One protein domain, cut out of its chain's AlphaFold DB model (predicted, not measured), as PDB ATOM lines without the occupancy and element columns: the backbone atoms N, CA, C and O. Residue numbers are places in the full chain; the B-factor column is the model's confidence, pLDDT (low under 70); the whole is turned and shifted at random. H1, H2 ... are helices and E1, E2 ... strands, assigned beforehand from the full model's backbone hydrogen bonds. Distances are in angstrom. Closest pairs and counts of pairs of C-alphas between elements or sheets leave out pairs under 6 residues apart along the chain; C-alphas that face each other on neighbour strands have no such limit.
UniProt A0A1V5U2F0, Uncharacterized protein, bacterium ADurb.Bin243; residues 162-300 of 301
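Overview. This is residues 162 to 300 of the 301 residues of an uncharacterized protein of bacterium ADurb.Bin243 (UniProt A0A1V5U2F0). The model is a closed barrel of five strands, running round the ring E2, E3, E4, E6, E5 and back to E2, with the long helix H1 along its outside and the short helix H2 across the outside at another place. E1 is an added strand, paired onto E2 but not in the ring. The printed part has 139 residues with two named helices and six named strands, in the order H1 E1 E2 E3 E4 H2 E5 E6; the class is mixed, helices and strands, and the sheet is mixed too, with E4 and E6 its parallel pair. It is compact, with a radius of gyration of the C-alphas of 14.4 A and spans of 40 by 35 by 26 A.

Arrangement. Residues 162 to 163 form a short antiparallel pairing with residues 278 to 279 of E5, residues 262 to 281. H1, residues 172 to 189, is on the barrel and outside it, at a height over the sheet of 8.3 A. It lies over E2, residues 206 to 221, and runs along the strands, at 11 degrees to E2 on the local plane; it is only just not over E1, residues 193 to 201, and E5, with 2 of its C-alphas falling on each. The closest C-alphas of H1 and E1 are those of Arg 186 and Phe 193, 6.4 A apart. E1 to E4 form a meander, each strand the antiparallel neighbour of the one before, with E3 at residues 228 to 234 and E4 at residues 242 to 249. Within hydrogen-bond range are N 196 and O 210 at 2.8 A in the hairpin E1 and E2, N 230 and O 220 at 2.8 A in the hairpin E2 and E3, and N 231 and O 245 at 2.8 A in the hairpin E3 and E4. E1 and E3 lie on one side of E2, and E5 on the other side, with N 211 and O 272 at 2.8 A in that antiparallel pair. E6, residues 288 to 299, is parallel to E4, with N 246 and O 290 at 2.8 A, and forms an antiparallel hairpin with E5, with N 293 and O 275 at 2.8 A. H2, residues 251 to 256, is on the barrel and outside it, at a height of 8.2 A, only just over E6, with 3 C-alphas falling on it, and across the strands at 79 degrees to E6 on the local plane; their closest C-alphas are those of Met 253 and Glu 296, 6.2 A apart. Every O i to N i+4 pair of H1 is within hydrogen-bond range, and 1 of 2 in H2.

Along the chain. H1 spans 25.5 A from C-alpha 172 at (75.014, 156.960, 191.304) to C-alpha 189. E1 spans 21.5 A and bends by 59 degrees at residue 196; E2 spans 25.7 A and bends by 123 degrees at residue 217. E3 spans 19.5 A, E4 21.0 A and H2 8.8 A. E5, the longest strand, spans 24.8 A and bends by 132 degrees at residue 265. E6 spans 22.8 A, bends by 99 degrees at residue 294 and ends at C-alpha 299, at (68.281, 143.435, 168.729).

Size, cuts and confidence. The two C-alphas farthest apart are those of Leu 203 and Ala 238, 43.4 A. The printed part has no cut, and no link between its named elements is long. The mean pLDDT of the printed part is 73.5; 55 residues are under 70, among them residues 162 to 192 and 235 to 240.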
ATOM      1  N   PHE A 162      61.389 166.023 182.646       65.69
ATOM      2  CA  PHE A 162      62.752 165.848 183.112       65.69
ATOM      3  C   PHE A 162      63.691 166.114 181.957       65.69
ATOM      4  O   PHE A 162      63.563 165.531 180.883       65.69
ATOM      5  N   HIS A 163      64.670 166.971 182.198       59.06
ATOM      6  CA  HIS A 163      65.700 167.263 181.225       59.06
ATOM      7  C   HIS A 163      67.044 167.295 181.934       59.06
ATOM      8  O   HIS A 163      67.296 168.141 182.794       59.06
ATOM      9  N   MET A 164      67.941 166.393 181.552       55.59
ATOM     10  CA  MET A 164      69.327 166.455 181.983       55.59
ATOM     11  C   MET A 164      70.136 167.369 181.078       55.59
ATOM     12  O   MET A 164      70.025 167.349 179.853       55.59
ATOM     13  N   ARG A 165      71.045 168.140 181.680       48.72
ATOM     14  CA  ARG A 165      72.167 168.694 180.919       48.72
ATOM     15  C   ARG A 165      73.047 167.526 180.470       48.72
ATOM     16  O   ARG A 165      73.337 166.632 181.266       48.72
ATOM     17  N   LYS A 166      73.509 167.560 179.214       47.12
ATOM     18  CA  LYS A 166      74.372 166.545 178.565       47.12
ATOM     19  C   LYS A 166      75.606 166.119 179.381       47.12
ATOM     20  O   LYS A 166      76.210 165.099 179.075       47.12
ATOM     21  N   GLU A 167      75.972 166.832 180.438       44.28
ATOM     22  CA  GLU A 167      77.200 166.629 181.210       44.28
ATOM     23  C   GLU A 167      77.001 165.890 182.551       44.28
ATOM     24  O   GLU A 167      77.990 165.479 183.161       44.28
ATOM     25  N   CYS A 168      75.754 165.660 182.991       42.66
ATOM     26  CA  CYS A 168      75.443 165.259 184.376       42.66
ATOM     27  C   CYS A 168      74.794 163.871 184.516       42.66
ATOM     28  O   CYS A 168      73.686 163.769 185.011       42.66
ATOM     29  N   SER A 169      75.428 162.789 184.061       51.09
ATOM     30  CA  SER A 169      75.081 161.450 184.585       51.09
ATOM     31  C   SER A 169      76.314 160.800 185.186       51.09
ATOM     32  O   SER A 169      76.729 159.710 184.795       51.09
ATOM     33  N   LYS A 170      76.959 161.538 186.092       57.31
ATOM     34  CA  LYS A 170      78.237 161.129 186.684       57.31
ATOM     35  C   LYS A 170      78.056 160.469 188.046       57.31
ATOM     36  O   LYS A 170      78.964 159.764 188.479       57.31
ATOM     37  N   SER A 171      76.927 160.687 188.729       62.91
ATOM     38  CA  SER A 171      76.710 160.156 190.076       62.91
ATOM     39  C   SER A 171      75.701 159.005 190.109       62.91
ATOM     40  O   SER A 171      74.724 158.953 189.364       62.91
ATOM     41  N   PHE A 172      75.930 158.068 191.030       63.44
ATOM     42  CA  PHE A 172      75.014 156.960 191.304       63.44
ATOM     43  C   PHE A 172      73.632 157.447 191.777       63.44
ATOM     44  O   PHE A 172      72.615 156.863 191.418       63.44
ATOM     45  N   SER A 173      73.574 158.545 192.538       64.69
ATOM     46  CA  SER A 173      72.310 159.119 193.015       64.69
ATOM     47  C   SER A 173      71.419 159.612 191.873       64.69
ATOM     48  O   SER A 173      70.210 159.399 191.912       64.69
ATOM     49  N   GLU A 174      72.002 160.204 190.827       67.25
ATOM     50  CA  GLU A 174      71.272 160.604 189.620       67.25
ATOM     51  C   GLU A 174      70.677 159.389 188.891       67.25
ATOM     52  O   GLU A 174      69.528 159.437 188.454       67.25
ATOM     53  N   ALA A 175      71.415 158.276 188.820       66.38
ATOM     54  CA  ALA A 175      70.940 157.031 188.212       66.38
ATOM     55  C   ALA A 175      69.750 156.416 188.971       66.38
ATOM     56  O   ALA A 175      68.817 155.900 188.358       66.38
ATOM     57  N   VAL A 176      69.746 156.504 190.306       67.19
ATOM     58  CA  VAL A 176      68.633 156.024 191.145       67.19
ATOM     59  C   VAL A 176      67.369 156.856 190.918       67.19
ATOM     60  O   VAL A 176      66.282 156.295 190.770       67.19
ATOM     61  N   VAL A 177      67.502 158.185 190.827       66.06
ATOM     62  CA  VAL A 177      66.373 159.069 190.486       66.06
ATOM     63  C   VAL A 177      65.812 158.711 189.106       66.06
ATOM     64  O   VAL A 177      64.597 158.611 188.948       66.06
ATOM     65  N   GLN A 178      66.683 158.444 188.127       66.38
ATOM     66  CA  GLN A 178      66.278 158.009 186.789       66.38
ATOM     67  C   GLN A 178      65.516 156.679 186.810       66.38
ATOM     68  O   GLN A 178      64.461 156.579 186.185       66.38
ATOM     69  N   LEU A 179      66.008 155.679 187.554       69.06
ATOM     70  CA  LEU A 179      65.370 154.362 187.642       69.06
ATOM     71  C   LEU A 179      63.949 154.498 188.183       69.06
ATOM     72  O   LEU A 179      63.013 153.963 187.594       69.06
ATOM     73  N   ASN A 180      63.779 155.260 189.262       66.38
ATOM     74  CA  ASN A 180      62.471 155.423 189.874       66.38
ATOM     75  C   ASN A 180      61.470 156.104 188.935       66.38
ATOM     76  O   ASN A 180      60.315 155.688 188.852       66.38
ATOM     77  N   VAL A 181      61.886 157.131 188.194       63.44
ATOM     78  CA  VAL A 181      60.955 157.769 187.261       63.44
ATOM     79  C   VAL A 181      60.663 156.869 186.056       63.44
ATOM     80  O   VAL A 181      59.513 156.814 185.630       63.44
ATOM     81  N   CYS A 182      61.629 156.086 185.564       64.75
ATOM     82  CA  CYS A 182      61.358 155.053 184.558       64.75
ATOM     83  C   CYS A 182      60.353 154.003 185.067       64.75
ATOM     84  O   CYS A 182      59.416 153.647 184.351       64.75
ATOM     85  N   GLU A 183      60.504 153.528 186.306       66.75
ATOM     86  CA  GLU A 183      59.561 152.587 186.918       66.75
ATOM     87  C   GLU A 183      58.165 153.191 187.105       66.75
ATOM     88  O   GLU A 183      57.162 152.513 186.880       66.75
ATOM     89  N   ASN A 184      58.079 154.465 187.484       62.34
ATOM     90  CA  ASN A 184      56.800 155.147 187.654       62.34
ATOM     91  C   ASN A 184      56.134 155.463 186.311       62.34
ATOM     92  O   ASN A 184      54.931 155.258 186.182       62.34
ATOM     93  N   ALA A 185      56.895 155.839 185.281       60.44
ATOM     94  CA  ALA A 185      56.386 155.976 183.917       60.44
ATOM     95  C   ALA A 185      55.830 154.644 183.385       60.44
ATOM     96  O   ALA A 185      54.764 154.614 182.766       60.44
ATOM     97  N   ARG A 186      56.497 153.522 183.691       64.81
ATOM     98  CA  ARG A 186      55.985 152.177 183.395       64.81
ATOM     99  C   ARG A 186      54.667 151.896 184.123       64.81
ATOM    100  O   ARG A 186      53.745 151.371 183.506       64.81
ATOM    101  N   LYS A 187      54.555 152.237 185.411       66.44
ATOM    102  CA  LYS A 187      53.340 151.995 186.217       66.44
ATOM    103  C   LYS A 187      52.158 152.880 185.799       66.44
ATOM    104  O   LYS A 187      51.042 152.376 185.700       66.44
ATOM    105  N   ASP A 188      52.401 154.164 185.552       60.91
ATOM    106  CA  ASP A 188      51.358 155.173 185.328       60.91
ATOM    107  C   ASP A 188      50.889 155.204 183.865       60.91
ATOM    108  O   ASP A 188      49.699 155.110 183.566       60.91
ATOM    109  N   VAL A 189      51.836 155.233 182.922       58.56
ATOM    110  CA  VAL A 189      51.543 155.358 181.483       58.56
ATOM    111  C   VAL A 189      51.417 153.987 180.798       58.56
ATOM    112  O   VAL A 189      50.981 153.900 179.652       58.56
ATOM    113  N   LYS A 190      51.744 152.887 181.500       64.69
ATOM    114  CA  LYS A 190      51.769 151.512 180.951       64.69
ATOM    115  C   LYS A 190      52.603 151.421 179.675       64.69
ATOM    116  O   LYS A 190      52.243 150.746 178.705       64.69
ATOM    117  N   LEU A 191      53.714 152.152 179.669       65.44
ATOM    118  CA  LEU A 191      54.709 152.040 178.622       65.44
ATOM    119  C   LEU A 191      55.382 150.672 178.767       65.44
ATOM    120  O   LEU A 191      55.898 150.342 179.835       65.44
ATOM    121  N   ASN A 192      55.416 149.895 177.685       68.25
ATOM    122  CA  ASN A 192      56.156 148.637 177.613       68.25
ATOM    123  C   ASN A 192      57.667 148.898 177.495       68.25
ATOM    124  O   ASN A 192      58.308 148.566 176.501       68.25
ATOM    125  N   PHE A 193      58.220 149.549 178.511       72.38
ATOM    126  CA  PHE A 193      59.616 149.932 178.622       72.38
ATOM    127  C   PHE A 193      60.178 149.292 179.881       72.38
ATOM    128  O   PHE A 193      59.759 149.602 180.999       72.38
ATOM    129  N   GLN A 194      61.101 148.359 179.694       74.12
ATOM    130  CA  GLN A 194      61.734 147.637 180.779       74.12
ATOM    131  C   GLN A 194      63.221 147.952 180.794       74.12
ATOM    132  O   GLN A 194      63.925 147.755 179.807       74.12
ATOM    133  N   VAL A 195      63.707 148.422 181.935       73.75
ATOM    134  CA  VAL A 195      65.141 148.568 182.166       73.75
ATOM    135  C   VAL A 195      65.697 147.168 182.411       73.75
ATOM    136  O   VAL A 195      65.261 146.485 183.336       73.75
ATOM    137  N   SER A 196      66.595 146.721 181.534       74.62
ATOM    138  CA  SER A 196      67.248 145.414 181.642       74.62
ATOM    139  C   SER A 196      68.497 145.511 182.506       74.62
ATOM    140  O   SER A 196      68.713 144.678 183.377       74.62
ATOM    141  N   GLU A 197      69.325 146.524 182.259       75.88
ATOM    142  CA  GLU A 197      70.592 146.702 182.958       75.88
ATOM    143  C   GLU A 197      70.995 148.175 182.952       75.88
ATOM    144  O   GLU A 197      70.719 148.909 181.996       75.88
ATOM    145  N   ILE A 198      71.656 148.598 184.025       74.12
ATOM    146  CA  ILE A 198      72.264 149.918 184.148       74.12
ATOM    147  C   ILE A 198      73.750 149.700 184.411       74.12
ATOM    148  O   ILE A 198      74.130 149.172 185.455       74.12
ATOM    149  N   GLU A 199      74.586 150.117 183.469       74.75
ATOM    150  CA  GLU A 199      76.038 149.992 183.557       74.75
ATOM    151  C   GLU A 199      76.677 151.371 183.694       74.75
ATOM    152  O   GLU A 199      76.242 152.346 183.084       74.75
ATOM    153  N   ASN A 200      77.755 151.468 184.471       67.56
ATOM    154  CA  ASN A 200      78.565 152.678 184.481       67.56
ATOM    155  C   ASN A 200      79.655 152.563 183.410       67.56
ATOM    156  O   ASN A 200      80.533 151.703 183.499       67.56
ATOM    157  N   ASN A 201      79.617 153.427 182.399       64.62
ATOM    158  CA  ASN A 201      80.672 153.495 181.402       64.62
ATOM    159  C   ASN A 201      81.850 154.300 181.966       64.62
ATOM    160  O   ASN A 201      81.896 155.528 181.865       64.62
ATOM    161  N   PHE A 202      82.827 153.593 182.538       57.91
ATOM    162  CA  PHE A 202      84.018 154.192 183.149       57.91
ATOM    163  C   PHE A 202      84.902 154.969 182.165       57.91
ATOM    164  O   PHE A 202      85.590 155.897 182.582       57.91
ATOM    165  N   LEU A 203      84.887 154.618 180.873       58.09
ATOM    166  CA  LEU A 203      85.707 155.283 179.853       58.09
ATOM    167  C   LEU A 203      85.193 156.691 179.545       58.09
ATOM    168  O   LEU A 203      85.983 157.615 179.372       58.09
ATOM    169  N   ASN A 204      83.870 156.852 179.517       59.88
ATOM    170  CA  ASN A 204      83.218 158.096 179.110       59.88
ATOM    171  C   ASN A 204      82.512 158.827 180.269       59.88
ATOM    172  O   ASN A 204      81.985 159.922 180.077       59.88
ATOM    173  N   GLY A 205      82.509 158.241 181.471       63.50
ATOM    174  CA  GLY A 205      81.962 158.836 182.688       63.50
ATOM    175  C   GLY A 205      80.454 159.077 182.631       63.50
ATOM    176  O   GLY A 205      79.999 160.123 183.089       63.50
ATOM    177  N   TYR A 206      79.693 158.150 182.042       68.50
ATOM    178  CA  TYR A 206      78.232 158.216 182.010       68.50
ATOM    179  C   TYR A 206      77.585 156.866 182.306       68.50
ATOM    180  O   TYR A 206      78.146 155.808 182.036       68.50
ATOM    181  N   VAL A 207      76.350 156.922 182.793       71.69
ATOM    182  CA  VAL A 207      75.498 155.745 182.980       71.69
ATOM    183  C   VAL A 207      74.881 155.309 181.647       71.69
ATOM    184  O   VAL A 207      74.142 156.075 181.022       71.69
ATOM    185  N   LEU A 208      75.206 154.093 181.212       80.06
ATOM    186  CA  LEU A 208      74.635 153.415 180.054       80.06
ATOM    187  C   LEU A 208      73.402 152.619 180.488       80.06
ATOM    188  O   LEU A 208      73.446 151.824 181.425       80.06
ATOM    189  N   TRP A 209      72.308 152.816 179.769       82.50
ATOM    190  CA  TRP A 209      71.039 152.143 179.983       82.50
ATOM    191  C   TRP A 209      70.837 151.102 178.895       82.50
ATOM    192  O   TRP A 209      70.849 151.446 177.713       82.50
ATOM    193  N   LYS A 210      70.612 149.849 179.289       84.69
ATOM    194  CA  LYS A 210      70.116 148.796 178.402       84.69
ATOM    195  C   LYS A 210      68.630 148.629 178.660       84.69
ATOM    196  O   LYS A 210      68.219 148.231 179.753       84.69
ATOM    197  N   VAL A 211      67.815 148.970 177.673       84.62
ATOM    198  CA  VAL A 211      66.359 149.018 177.801       84.62
ATOM    199  C   VAL A 211      65.702 148.150 176.742       84.62
ATOM    200  O   VAL A 211      66.110 148.123 175.584       84.62
ATOM    201  N   LEU A 212      64.667 147.429 177.150       84.06
ATOM    202  CA  LEU A 212      63.816 146.642 176.278       84.06
ATOM    203  C   LEU A 212      62.515 147.408 176.054       84.06
ATOM    204  O   LEU A 212      61.768 147.686 176.995       84.06
ATOM    205  N   VAL A 213      62.243 147.736 174.798       84.69
ATOM    206  CA  VAL A 213      61.018 148.401 174.362       84.69
ATOM    207  C   VAL A 213      60.151 147.378 173.649       84.69
ATOM    208  O   VAL A 213      60.540 146.865 172.605       84.69
ATOM    209  N   MET A 214      58.970 147.076 174.182       82.00
ATOM    210  CA  MET A 214      58.010 146.186 173.524       82.00
ATOM    211  C   MET A 214      56.902 146.994 172.855       82.00
ATOM    212  O   MET A 214      56.500 148.048 173.340       82.00
ATOM    213  N   GLY A 215      56.355 146.474 171.760       80.38
ATOM    214  CA  GLY A 215      55.221 147.105 171.086       80.38
ATOM    215  C   GLY A 215      55.605 148.232 170.124       80.38
ATOM    216  O   GLY A 215      54.779 149.107 169.854       80.38
ATOM    217  N   VAL A 216      56.832 148.218 169.597       85.25
ATOM    218  CA  VAL A 216      57.291 149.165 168.572       85.25
ATOM    219  C   VAL A 216      56.552 148.882 167.265       85.25
ATOM    220  O   VAL A 216      56.642 147.780 166.724       85.25
ATOM    221  N   ASN A 217      55.808 149.862 166.753       85.88
ATOM    222  CA  ASN A 217      55.027 149.722 165.518       85.88
ATOM    223  C   ASN A 217      55.681 150.422 164.317       85.88
ATOM    224  O   ASN A 217      55.447 150.031 163.172       85.88
ATOM    225  N   GLN A 218      56.524 151.423 164.563       86.25
ATOM    226  CA  GLN A 218      57.126 152.228 163.515       86.25
ATOM    227  C   GLN A 218      58.457 152.829 163.971       86.25
ATOM    228  O   GLN A 218      58.584 153.281 165.107       86.25
ATOM    229  N   ILE A 219      59.424 152.873 163.052       86.81
ATOM    230  CA  ILE A 219      60.644 153.676 163.156       86.81
ATOM    231  C   ILE A 219      60.648 154.676 162.000       86.81
ATOM    232  O   ILE A 219      60.616 154.282 160.831       86.81
ATOM    233  N   THR A 220      60.735 155.965 162.301       85.69
ATOM    234  CA  THR A 220      60.921 157.028 161.302       85.69
ATOM    235  C   THR A 220      62.146 157.866 161.615       85.69
ATOM    236  O   THR A 220      62.610 157.902 162.746       85.69
ATOM    237  N   SER A 221      62.695 158.546 160.611       81.81
ATOM    238  CA  SER A 221      63.639 159.635 160.867       81.81
ATOM    239  C   SER A 221      62.885 160.833 161.437       81.81
ATOM    240  O   SER A 221      61.815 161.175 160.926       81.81
ATOM    241  N   ASP A 222      63.455 161.488 162.440       77.00
ATOM    242  CA  ASP A 222      62.920 162.732 162.979       77.00
ATOM    243  C   ASP A 222      63.043 163.850 161.921       77.00
ATOM    244  O   ASP A 222      64.136 164.072 161.386       77.00
ATOM    245  N   PRO A 223      61.954 164.560 161.575       69.06
ATOM    246  CA  PRO A 223      62.019 165.676 160.633       69.06
ATOM    247  C   PRO A 223      62.876 166.849 161.136       69.06
ATOM    248  O   PRO A 223      63.363 167.630 160.319       69.06
ATOM    249  N   LEU A 224      63.074 166.982 162.451       69.75
ATOM    250  CA  LEU A 224      63.773 168.111 163.070       69.75
ATOM    251  C   LEU A 224      65.272 167.859 163.277       69.75
ATOM    252  O   LEU A 224      66.029 168.811 163.466       69.75
ATOM    253  N   SER A 225      65.730 166.604 163.231       72.25
ATOM    254  CA  SER A 225      67.128 166.260 163.504       72.25
ATOM    255  C   SER A 225      67.649 165.170 162.574       72.25
ATOM    256  O   SER A 225      67.100 164.077 162.462       72.25
ATOM    257  N   ARG A 226      68.784 165.453 161.921       67.69
ATOM    258  CA  ARG A 226      69.363 164.609 160.862       67.69
ATOM    259  C   ARG A 226      69.805 163.219 161.343       67.69
ATOM    260  O   ARG A 226      69.881 162.313 160.514       67.69
ATOM    261  N   ASN A 227      70.081 163.083 162.641       75.50
ATOM    262  CA  ASN A 227      70.587 161.866 163.289       75.50
ATOM    263  C   ASN A 227      69.648 161.354 164.392       75.50
ATOM    264  O   ASN A 227      70.058 160.534 165.214       75.50
ATOM    265  N   ALA A 228      68.406 161.844 164.434       83.50
ATOM    266  CA  ALA A 228      67.408 161.338 165.359       83.50
ATOM    267  C   ALA A 228      66.385 160.464 164.634       83.50
ATOM    268  O   ALA A 228      66.005 160.722 163.490       83.50
ATOM    269  N   TYR A 229      65.957 159.409 165.314       84.81
ATOM    270  CA  TYR A 229      64.919 158.500 164.861       84.81
ATOM    271  C   TYR A 229      63.827 158.437 165.917       84.81
ATOM    272  O   TYR A 229      64.106 158.424 167.112       84.81
ATOM    273  N   LEU A 230      62.582 158.399 165.467       87.25
ATOM    274  CA  LEU A 230      61.410 158.299 166.310       87.25
ATOM    275  C   LEU A 230      60.916 156.854 166.292       87.25
ATOM    276  O   LEU A 230      60.569 156.322 165.236       87.25
ATOM    277  N   LEU A 231      60.891 156.228 167.462       87.38
ATOM    278  CA  LEU A 231      60.224 154.953 167.684       87.38
ATOM    279  C   LEU A 231      58.830 155.237 168.212       87.38
ATOM    280  O   LEU A 231      58.668 155.794 169.297       87.38
ATOM    281  N   THR A 232      57.831 154.814 167.454       86.62
ATOM    282  CA  THR A 232      56.443 154.868 167.889       86.62
ATOM    283  C   THR A 232      56.109 153.556 168.597       86.62
ATOM    284  O   THR A 232      56.330 152.460 168.069       86.62
ATOM    285  N   VAL A 233      55.608 153.661 169.825       83.81
ATOM    286  CA  VAL A 233      55.319 152.529 170.710       83.81
ATOM    287  C   VAL A 233      53.836 152.526 171.050       83.81
ATOM    288  O   VAL A 233      53.276 153.535 171.486       83.81
ATOM    289  N   LYS A 234      53.183 151.381 170.850       77.38
ATOM    290  CA  LYS A 234      51.774 151.203 171.204       77.38
ATOM    291  C   LYS A 234      51.642 150.895 172.699       77.38
ATOM    292  O   LYS A 234      52.375 150.059 173.221       77.38
ATOM    293  N   SER A 235      50.694 151.546 173.370       69.25
ATOM    294  CA  SER A 235      50.407 151.286 174.788       69.25
ATOM    295  C   SER A 235      49.833 149.881 175.030       69.25
ATOM    296  O   SER A 235      49.232 149.265 174.143       69.25
ATOM    297  N   GLU A 236      50.004 149.377 176.255       61.34
ATOM    298  CA  GLU A 236      49.662 148.005 176.655       61.34
ATOM    299  C   GLU A 236      48.139 147.732 176.732       61.34
ATOM    300  O   GLU A 236      47.707 146.583 176.641       61.34
ATOM    301  N   ARG A 237      47.282 148.759 176.876       53.91
ATOM    302  CA  ARG A 237      45.815 148.587 176.969       53.91
ATOM    303  C   ARG A 237      45.040 149.735 176.344       53.91
ATOM    304  O   ARG A 237      45.225 150.850 176.803       53.91
ATOM    305  N   ALA A 238      44.092 149.415 175.447       48.75
ATOM    306  CA  ALA A 238      42.893 150.164 175.000       48.75
ATOM    307  C   ALA A 238      43.013 151.660 174.616       48.75
ATOM    308  O   ALA A 238      42.112 152.205 173.979       48.75
ATOM    309  N   ALA A 239      44.105 152.327 174.952       55.56
ATOM    310  CA  ALA A 239      44.391 153.699 174.639       55.56
ATOM    311  C   ALA A 239      44.913 153.746 173.204       55.56
ATOM    312  O   ALA A 239      45.911 153.114 172.856       55.56
ATOM    313  N   LYS A 240      44.234 154.524 172.359       62.62
ATOM    314  CA  LYS A 240      44.665 154.829 170.983       62.62
ATOM    315  C   LYS A 240      45.936 155.691 170.933       62.62
ATOM    316  O   LYS A 240      46.343 156.117 169.858       62.62
ATOM    317  N   ASN A 241      46.544 155.958 172.082       70.94
ATOM    318  CA  ASN A 241      47.639 156.894 172.218       70.94
ATOM    319  C   ASN A 241      48.949 156.173 171.924       70.94
ATOM    320  O   ASN A 241      49.179 155.046 172.372       70.94
ATOM    321  N   SER A 242      49.762 156.821 171.102       75.12
ATOM    322  CA  SER A 242      51.086 156.342 170.733       75.12
ATOM    323  C   SER A 242      52.106 157.090 171.570       75.12
ATOM    324  O   SER A 242      52.011 158.306 171.686       75.12
ATOM    325  N   HIS A 243      53.061 156.369 172.142       81.69
ATOM    326  CA  HIS A 243      54.194 156.958 172.845       81.69
ATOM    327  C   HIS A 243      55.382 157.051 171.901       81.69
ATOM    328  O   HIS A 243      55.485 156.272 170.949       81.69
ATOM    329  N   PHE A 244      56.278 157.990 172.175       84.69
ATOM    330  CA  PHE A 244      57.406 158.267 171.304       84.69
ATOM    331  C   PHE A 244      58.714 158.086 172.060       84.69
ATOM    332  O   PHE A 244      58.883 158.556 173.181       84.69
ATOM    333  N   ILE A 245      59.660 157.397 171.440       86.88
ATOM    334  CA  ILE A 245      61.029 157.310 171.934       86.88
ATOM    335  C   ILE A 245      61.920 157.911 170.854       86.88
ATOM    336  O   ILE A 245      62.083 157.336 169.777       86.88
ATOM    337  N   ARG A 246      62.472 159.091 171.129       87.75
ATOM    338  CA  ARG A 246      63.422 159.775 170.256       87.75
ATOM    339  C   ARG A 246      64.822 159.247 170.549       87.75
ATOM    340  O   ARG A 246      65.376 159.452 171.627       87.75
ATOM    341  N   LEU A 247      65.399 158.562 169.573       88.06
ATOM    342  CA  LEU A 247      66.750 158.022 169.621       88.06
ATOM    343  C   LEU A 247      67.693 158.930 168.842       88.06
ATOM    344  O   LEU A 247      67.573 159.036 167.624       88.06
ATOM    345  N   TYR A 248      68.672 159.527 169.512       88.06
ATOM    346  CA  TYR A 248      69.822 160.135 168.850       88.06
ATOM    347  C   TYR A 248      70.868 159.043 168.648       88.06
ATOM    348  O   TYR A 248      71.583 158.672 169.583       88.06
ATOM    349  N   LEU A 249      70.896 158.480 167.441       86.12
ATOM    350  CA  LEU A 249      71.746 157.337 167.129       86.12
ATOM    351  C   LEU A 249      73.220 157.733 167.128       86.12
ATOM    352  O   LEU A 249      73.582 158.829 166.692       86.12
ATOM    353  N   ASN A 250      74.071 156.804 167.554       85.06
ATOM    354  CA  ASN A 250      75.508 156.945 167.372       85.06
ATOM    355  C   ASN A 250      75.902 156.829 165.887       85.06
ATOM    356  O   ASN A 250      75.156 156.281 165.072       85.06
ATOM    357  N   ASP A 251      77.090 157.316 165.523       80.62
ATOM    358  CA  ASP A 251      77.532 157.367 164.118       80.62
ATOM    359  C   ASP A 251      77.548 155.978 163.458       80.62
ATOM    360  O   ASP A 251      77.181 155.810 162.291       80.62
ATOM    361  N   LYS A 252      77.913 154.944 164.225       81.56
ATOM    362  CA  LYS A 252      77.928 153.547 163.777       81.56
ATOM    363  C   LYS A 252      76.531 153.067 163.371       81.56
ATOM    364  O   LYS A 252      76.392 152.405 162.343       81.56
ATOM    365  N   MET A 253      75.501 153.386 164.153       81.56
ATOM    366  CA  MET A 253      74.118 152.992 163.882       81.56
ATOM    367  C   MET A 253      73.428 153.898 162.874       81.56
ATOM    368  O   MET A 253      72.690 153.387 162.034       81.56
ATOM    369  N   ALA A 254      73.720 155.198 162.883       77.19
ATOM    370  CA  ALA A 254      73.239 156.137 161.875       77.19
ATOM    371  C   ALA A 254      73.652 155.702 160.456       77.19
ATOM    372  O   ALA A 254      72.867 155.809 159.517       77.19
ATOM    373  N   ASN A 255      74.848 155.122 160.310       74.69
ATOM    374  CA  ASN A 255      75.315 154.567 159.038       74.69
ATOM    375  C   ASN A 255      74.612 153.254 158.640       74.69
ATOM    376  O   ASN A 255      74.497 152.955 157.450       74.69
ATOM    377  N   LYS A 256      74.134 152.460 159.610       77.06
ATOM    378  CA  LYS A 256      73.421 151.194 159.357       77.06
ATOM    379  C   LYS A 256      71.943 151.410 159.025       77.06
ATOM    380  O   LYS A 256      71.400 150.727 158.155       77.06
ATOM    381  N   LEU A 257      71.286 152.349 159.704       72.88
ATOM    382  CA  LEU A 257      69.876 152.664 159.491       72.88
ATOM    383  C   LEU A 257      69.705 153.538 158.246       72.88
ATOM    384  O   LEU A 257      69.865 154.755 158.268       72.88
ATOM    385  N   LYS A 258      69.311 152.914 157.133       65.31
ATOM    386  CA  LYS A 258      68.875 153.655 155.942       65.31
ATOM    387  C   LYS A 258      67.706 154.571 156.326       65.31
ATOM    388  O   LYS A 258      66.824 154.153 157.069       65.31
ATOM    389  N   LYS A 259      67.666 155.794 155.785       63.59
ATOM    390  CA  LYS A 259      66.620 156.819 156.020       63.59
ATOM    391  C   LYS A 259      65.240 156.455 155.443       63.59
ATOM    392  O   LYS A 259      64.586 157.277 154.809       63.59
ATOM    393  N   LYS A 260      64.813 155.203 155.569       64.56
ATOM    394  CA  LYS A 260      63.484 154.748 155.174       64.56
ATOM    395  C   LYS A 260      62.688 154.467 156.434       64.56
ATOM    396  O   LYS A 260      63.187 153.809 157.340       64.56
ATOM    397  N   ALA A 261      61.456 154.964 156.462       72.25
ATOM    398  CA  ALA A 261      60.507 154.609 157.501       72.25
ATOM    399  C   ALA A 261      60.284 153.090 157.488       72.25
ATOM    400  O   ALA A 261      59.975 152.514 156.441       72.25
ATOM    401  N   LEU A 262      60.450 152.456 158.643       78.31
ATOM    402  CA  LEU A 262      60.128 151.053 158.856       78.31
ATOM    403  C   LEU A 262      58.782 151.011 159.569       78.31
ATOM    404  O   LEU A 262      58.669 151.457 160.706       78.31
ATOM    405  N   ILE A 263      57.755 150.524 158.880       82.56
ATOM    406  CA  ILE A 263      56.423 150.316 159.452       82.56
ATOM    407  C   ILE A 263      56.234 148.815 159.603       82.56
ATOM    408  O   ILE A 263      56.309 148.072 158.619       82.56
ATOM    409  N   PHE A 264      55.996 148.366 160.829       81.50
ATOM    410  CA  PHE A 264      55.798 146.956 161.122       81.50
ATOM    411  C   PHE A 264      54.308 146.621 161.067       81.50
ATOM    412  O   PHE A 264      53.475 147.330 161.628       81.50
ATOM    413  N   LYS A 265      53.963 145.520 160.386       78.81
ATOM    414  CA  LYS A 265      52.580 145.007 160.360       78.81
ATOM    415  C   LYS A 265      52.119 144.554 161.747       78.81
ATOM    416  O   LYS A 265      50.948 144.697 162.080       78.81
ATOM    417  N   GLU A 266      53.052 144.041 162.541       80.69
ATOM    418  CA  GLU A 266      52.838 143.593 163.912       80.69
ATOM    419  C   GLU A 266      53.843 144.290 164.838       80.69
ATOM    420  O   GLU A 266      54.994 144.477 164.428       80.69
ATOM    421  N   PRO A 267      53.444 144.690 166.060       81.12
ATOM    422  CA  PRO A 267      54.352 145.335 167.000       81.12
ATOM    423  C   PRO A 267      55.530 144.425 167.367       81.12
ATOM    424  O   PRO A 267      55.334 143.251 167.676       81.12
ATOM    425  N   ARG A 268      56.749 144.973 167.369       83.94
ATOM    426  CA  ARG A 268      57.988 144.243 167.684       83.94
ATOM    427  C   ARG A 268      58.575 144.673 169.023       83.94
ATOM    428  O   ARG A 268      58.275 145.754 169.530       83.94
ATOM    429  N   SER A 269      59.426 143.818 169.576       84.31
ATOM    430  CA  SER A 269      60.275 144.151 170.719       84.31
ATOM    431  C   SER A 269      61.668 144.539 170.232       84.31
ATOM    432  O   SER A 269      62.184 143.926 169.297       84.31
ATOM    433  N   MET A 270      62.258 145.561 170.845       86.50
ATOM    434  CA  MET A 270      63.574 146.093 170.499       86.50
ATOM    435  C   MET A 270      64.410 146.317 171.752       86.50
ATOM    436  O   MET A 270      63.953 146.952 172.702       86.50
ATOM    437  N   ALA A 271      65.642 145.821 171.734       86.50
ATOM    438  CA  ALA A 271      66.649 146.114 172.740       86.50
ATOM    439  C   ALA A 271      67.458 147.335 172.296       86.50
ATOM    440  O   ALA A 271      68.040 147.356 171.206       86.50
ATOM    441  N   ILE A 272      67.485 148.357 173.143       88.38
ATOM    442  CA  ILE A 272      68.131 149.637 172.882       88.38
ATOM    443  C   ILE A 272      69.124 149.899 174.003       88.38
ATOM    444  O   ILE A 272      68.783 149.840 175.181       88.38
ATOM    445  N   ASN A 273      70.343 150.245 173.625       88.31
ATOM    446  CA  ASN A 273      71.357 150.738 174.535       88.31
ATOM    447  C   ASN A 273      71.514 152.238 174.325       88.31
ATOM    448  O   ASN A 273      71.477 152.700 173.190       88.31
ATOM    449  N   GLY A 274      71.711 153.004 175.389       84.81
ATOM    450  CA  GLY A 274      72.019 154.424 175.261       84.81
ATOM    451  C   GLY A 274      71.927 155.161 176.582       84.81
ATOM    452  O   GLY A 274      71.878 154.560 177.651       84.81
ATOM    453  N   ARG A 275      71.906 156.486 176.523       82.25
ATOM    454  CA  ARG A 275      71.777 157.348 177.696       82.25
ATOM    455  C   ARG A 275      70.441 158.070 177.672       82.25
ATOM    456  O   ARG A 275      70.205 158.868 176.775       82.25
ATOM    457  N   ILE A 276      69.607 157.875 178.688       79.31
ATOM    458  CA  ILE A 276      68.381 158.668 178.843       79.31
ATOM    459  C   ILE A 276      68.778 160.107 179.208       79.31
ATOM    460  O   ILE A 276      69.465 160.330 180.208       79.31
ATOM    461  N   ILE A 277      68.394 161.076 178.374       76.69
ATOM    462  CA  ILE A 277      68.724 162.501 178.564       76.69
ATOM    463  C   ILE A 277      67.510 163.345 178.937       76.69
ATOM    464  O   ILE A 277      67.665 164.357 179.617       76.69
ATOM    465  N   ALA A 278      66.313 162.941 178.523       76.31
ATOM    466  CA  ALA A 278      65.090 163.637 178.873       76.31
ATOM    467  C   ALA A 278      63.885 162.699 178.788       76.31
ATOM    468  O   ALA A 278      63.906 161.694 178.073       76.31
ATOM    469  N   TRP A 279      62.821 163.074 179.482       79.94
ATOM    470  CA  TRP A 279      61.473 162.655 179.138       79.94
ATOM    471  C   TRP A 279      60.524 163.830 179.315       79.94
ATOM    472  O   TRP A 279      60.732 164.724 180.140       79.94
ATOM    473  N   SER A 280      59.446 163.809 178.557       76.81
ATOM    474  CA  SER A 280      58.362 164.760 178.695       76.81
ATOM    475  C   SER A 280      57.041 164.030 178.558       76.81
ATOM    476  O   SER A 280      56.877 163.094 177.776       76.81
ATOM    477  N   ARG A 281      56.077 164.454 179.362       73.44
ATOM    478  CA  ARG A 281      54.681 164.091 179.190       73.44
ATOM    479  C   ARG A 281      54.035 165.197 178.371       73.44
ATOM    480  O   ARG A 281      54.274 166.380 178.621       73.44
ATOM    481  N   SER A 282      53.237 164.828 177.382       72.25
ATOM    482  CA  SER A 282      52.458 165.806 176.630       72.25
ATOM    483  C   SER A 282      51.504 166.557 177.558       72.25
ATOM    484  O   SER A 282      51.122 166.073 178.624       72.25
ATOM    485  N   SER A 283      51.098 167.751 177.138       68.25
ATOM    486  CA  SER A 283      50.211 168.629 177.909       68.25
ATOM    487  C   SER A 283      48.849 168.007 178.233       68.25
ATOM    488  O   SER A 283      48.200 168.426 179.185       68.25
ATOM    489  N   ASP A 284      48.413 167.015 177.455       65.94
ATOM    490  CA  ASP A 284      47.194 166.239 177.707       65.94
ATOM    491  C   ASP A 284      47.369 165.182 178.819       65.94
ATOM    492  O   ASP A 284      46.387 164.603 179.270       65.94
ATOM    493  N   GLY A 285      48.597 164.941 179.292       64.94
ATOM    494  CA  GLY A 285      48.901 163.954 180.322       64.94
ATOM    495  C   GLY A 285      48.847 162.512 179.821       64.94
ATOM    496  O   GLY A 285      48.814 161.587 180.632       64.94
ATOM    497  N   VAL A 286      48.834 162.276 178.511       69.44
ATOM    498  CA  VAL A 286      48.558 160.940 177.971       69.44
ATOM    499  C   VAL A 286      49.732 160.364 177.193       69.44
ATOM    500  O   VAL A 286      50.018 159.171 177.307       69.44
ATOM    501  N   THR A 287      50.428 161.195 176.427       74.25
ATOM    502  CA  THR A 287      51.591 160.776 175.647       74.25
ATOM    503  C   THR A 287      52.865 160.989 176.450       74.25
ATOM    504  O   THR A 287      52.987 161.930 177.233       74.25
ATOM    505  N   LEU A 288      53.823 160.089 176.257       77.06
ATOM    506  CA  LEU A 288      55.147 160.182 176.853       77.06
ATOM    507  C   LEU A 288      56.162 160.190 175.718       77.06
ATOM    508  O   LEU A 288      56.073 159.363 174.805       77.06
ATOM    509  N   GLU A 289      57.098 161.121 175.795       80.62
ATOM    510  CA  GLU A 289      58.265 161.208 174.939       80.62
ATOM    511  C   GLU A 289      59.513 160.935 175.779       80.62
ATOM    512  O   GLU A 289      59.702 161.541 176.832       80.62
ATOM    513  N   ILE A 290      60.352 159.998 175.340       82.56
ATOM    514  CA  ILE A 290      61.636 159.683 175.982       82.56
ATOM    515  C   ILE A 290      62.750 159.979 174.990       82.56
ATOM    516  O   ILE A 290      62.709 159.515 173.854       82.56
ATOM    517  N   GLU A 291      63.772 160.701 175.431       85.50
ATOM    518  CA  GLU A 291      64.948 161.015 174.633       85.50
ATOM    519  C   GLU A 291      66.157 160.192 175.088       85.50
ATOM    520  O   GLU A 291      66.604 160.294 176.236       85.50
ATOM    521  N   ILE A 292      66.712 159.394 174.172       86.81
ATOM    522  CA  ILE A 292      67.882 158.543 174.410       86.81
ATOM    523  C   ILE A 292      69.017 158.978 173.483       86.81
ATOM    524  O   ILE A 292      68.876 158.975 172.262       86.81
ATOM    525  N   TYR A 293      70.153 159.350 174.065       85.31
ATOM    526  CA  TYR A 293      71.359 159.781 173.370       85.31
ATOM    527  C   TYR A 293      72.383 158.657 173.216       85.31
ATOM    528  O   TYR A 293      72.416 157.742 174.037       85.31
ATOM    529  N   ASP A 294      73.240 158.768 172.195       84.50
ATOM    530  CA  ASP A 294      74.265 157.769 171.854       84.50
ATOM    531  C   ASP A 294      73.653 156.364 171.719       84.50
ATOM    532  O   ASP A 294      74.164 155.369 172.232       84.50
ATOM    533  N   ALA A 295      72.477 156.314 171.089       86.50
ATOM    534  CA  ALA A 295      71.638 155.131 171.088       86.50
ATOM    535  C   ALA A 295      72.116 154.087 170.065       86.50
ATOM    536  O   ALA A 295      72.419 154.413 168.911       86.50
ATOM    537  N   GLU A 296      72.112 152.817 170.472       87.19
ATOM    538  CA  GLU A 296      72.340 151.648 169.625       87.19
ATOM    539  C   GLU A 296      71.190 150.649 169.764       87.19
ATOM    540  O   GLU A 296      70.863 150.208 170.861       87.19
ATOM    541  N   ILE A 297      70.576 150.278 168.637       84.38
ATOM    542  CA  ILE A 297      69.593 149.190 168.584       84.38
ATOM    543  C   ILE A 297      70.379 147.888 168.442       84.38
ATOM    544  O   ILE A 297      71.041 147.673 167.423       84.38
ATOM    545  N   VAL A 298      70.342 147.058 169.481       81.44
ATOM    546  CA  VAL A 298      71.147 145.832 169.589       81.44
ATOM    547  C   VAL A 298      70.426 144.658 168.938       81.44
ATOM    548  O   VAL A 298      71.010 143.945 168.126       81.44
ATOM    549  N   GLU A 299      69.140 144.498 169.249       71.31
ATOM    550  CA  GLU A 299      68.281 143.435 168.729       71.31
ATOM    551  C   GLU A 299      66.880 143.977 168.457       71.31
ATOM    552  O   GLU A 299      66.383 144.838 169.183       71.31
ATOM    553  N   GLY A 300      66.239 143.464 167.408       59.88
ATOM    554  CA  GLY A 300      64.933 143.929 166.946       59.88
ATOM    555  C   GLY A 300      64.999 144.428 165.508       59.88
ATOM    556  O   GLY A 300      65.055 145.631 165.261       59.88
TER     557      GLY A 300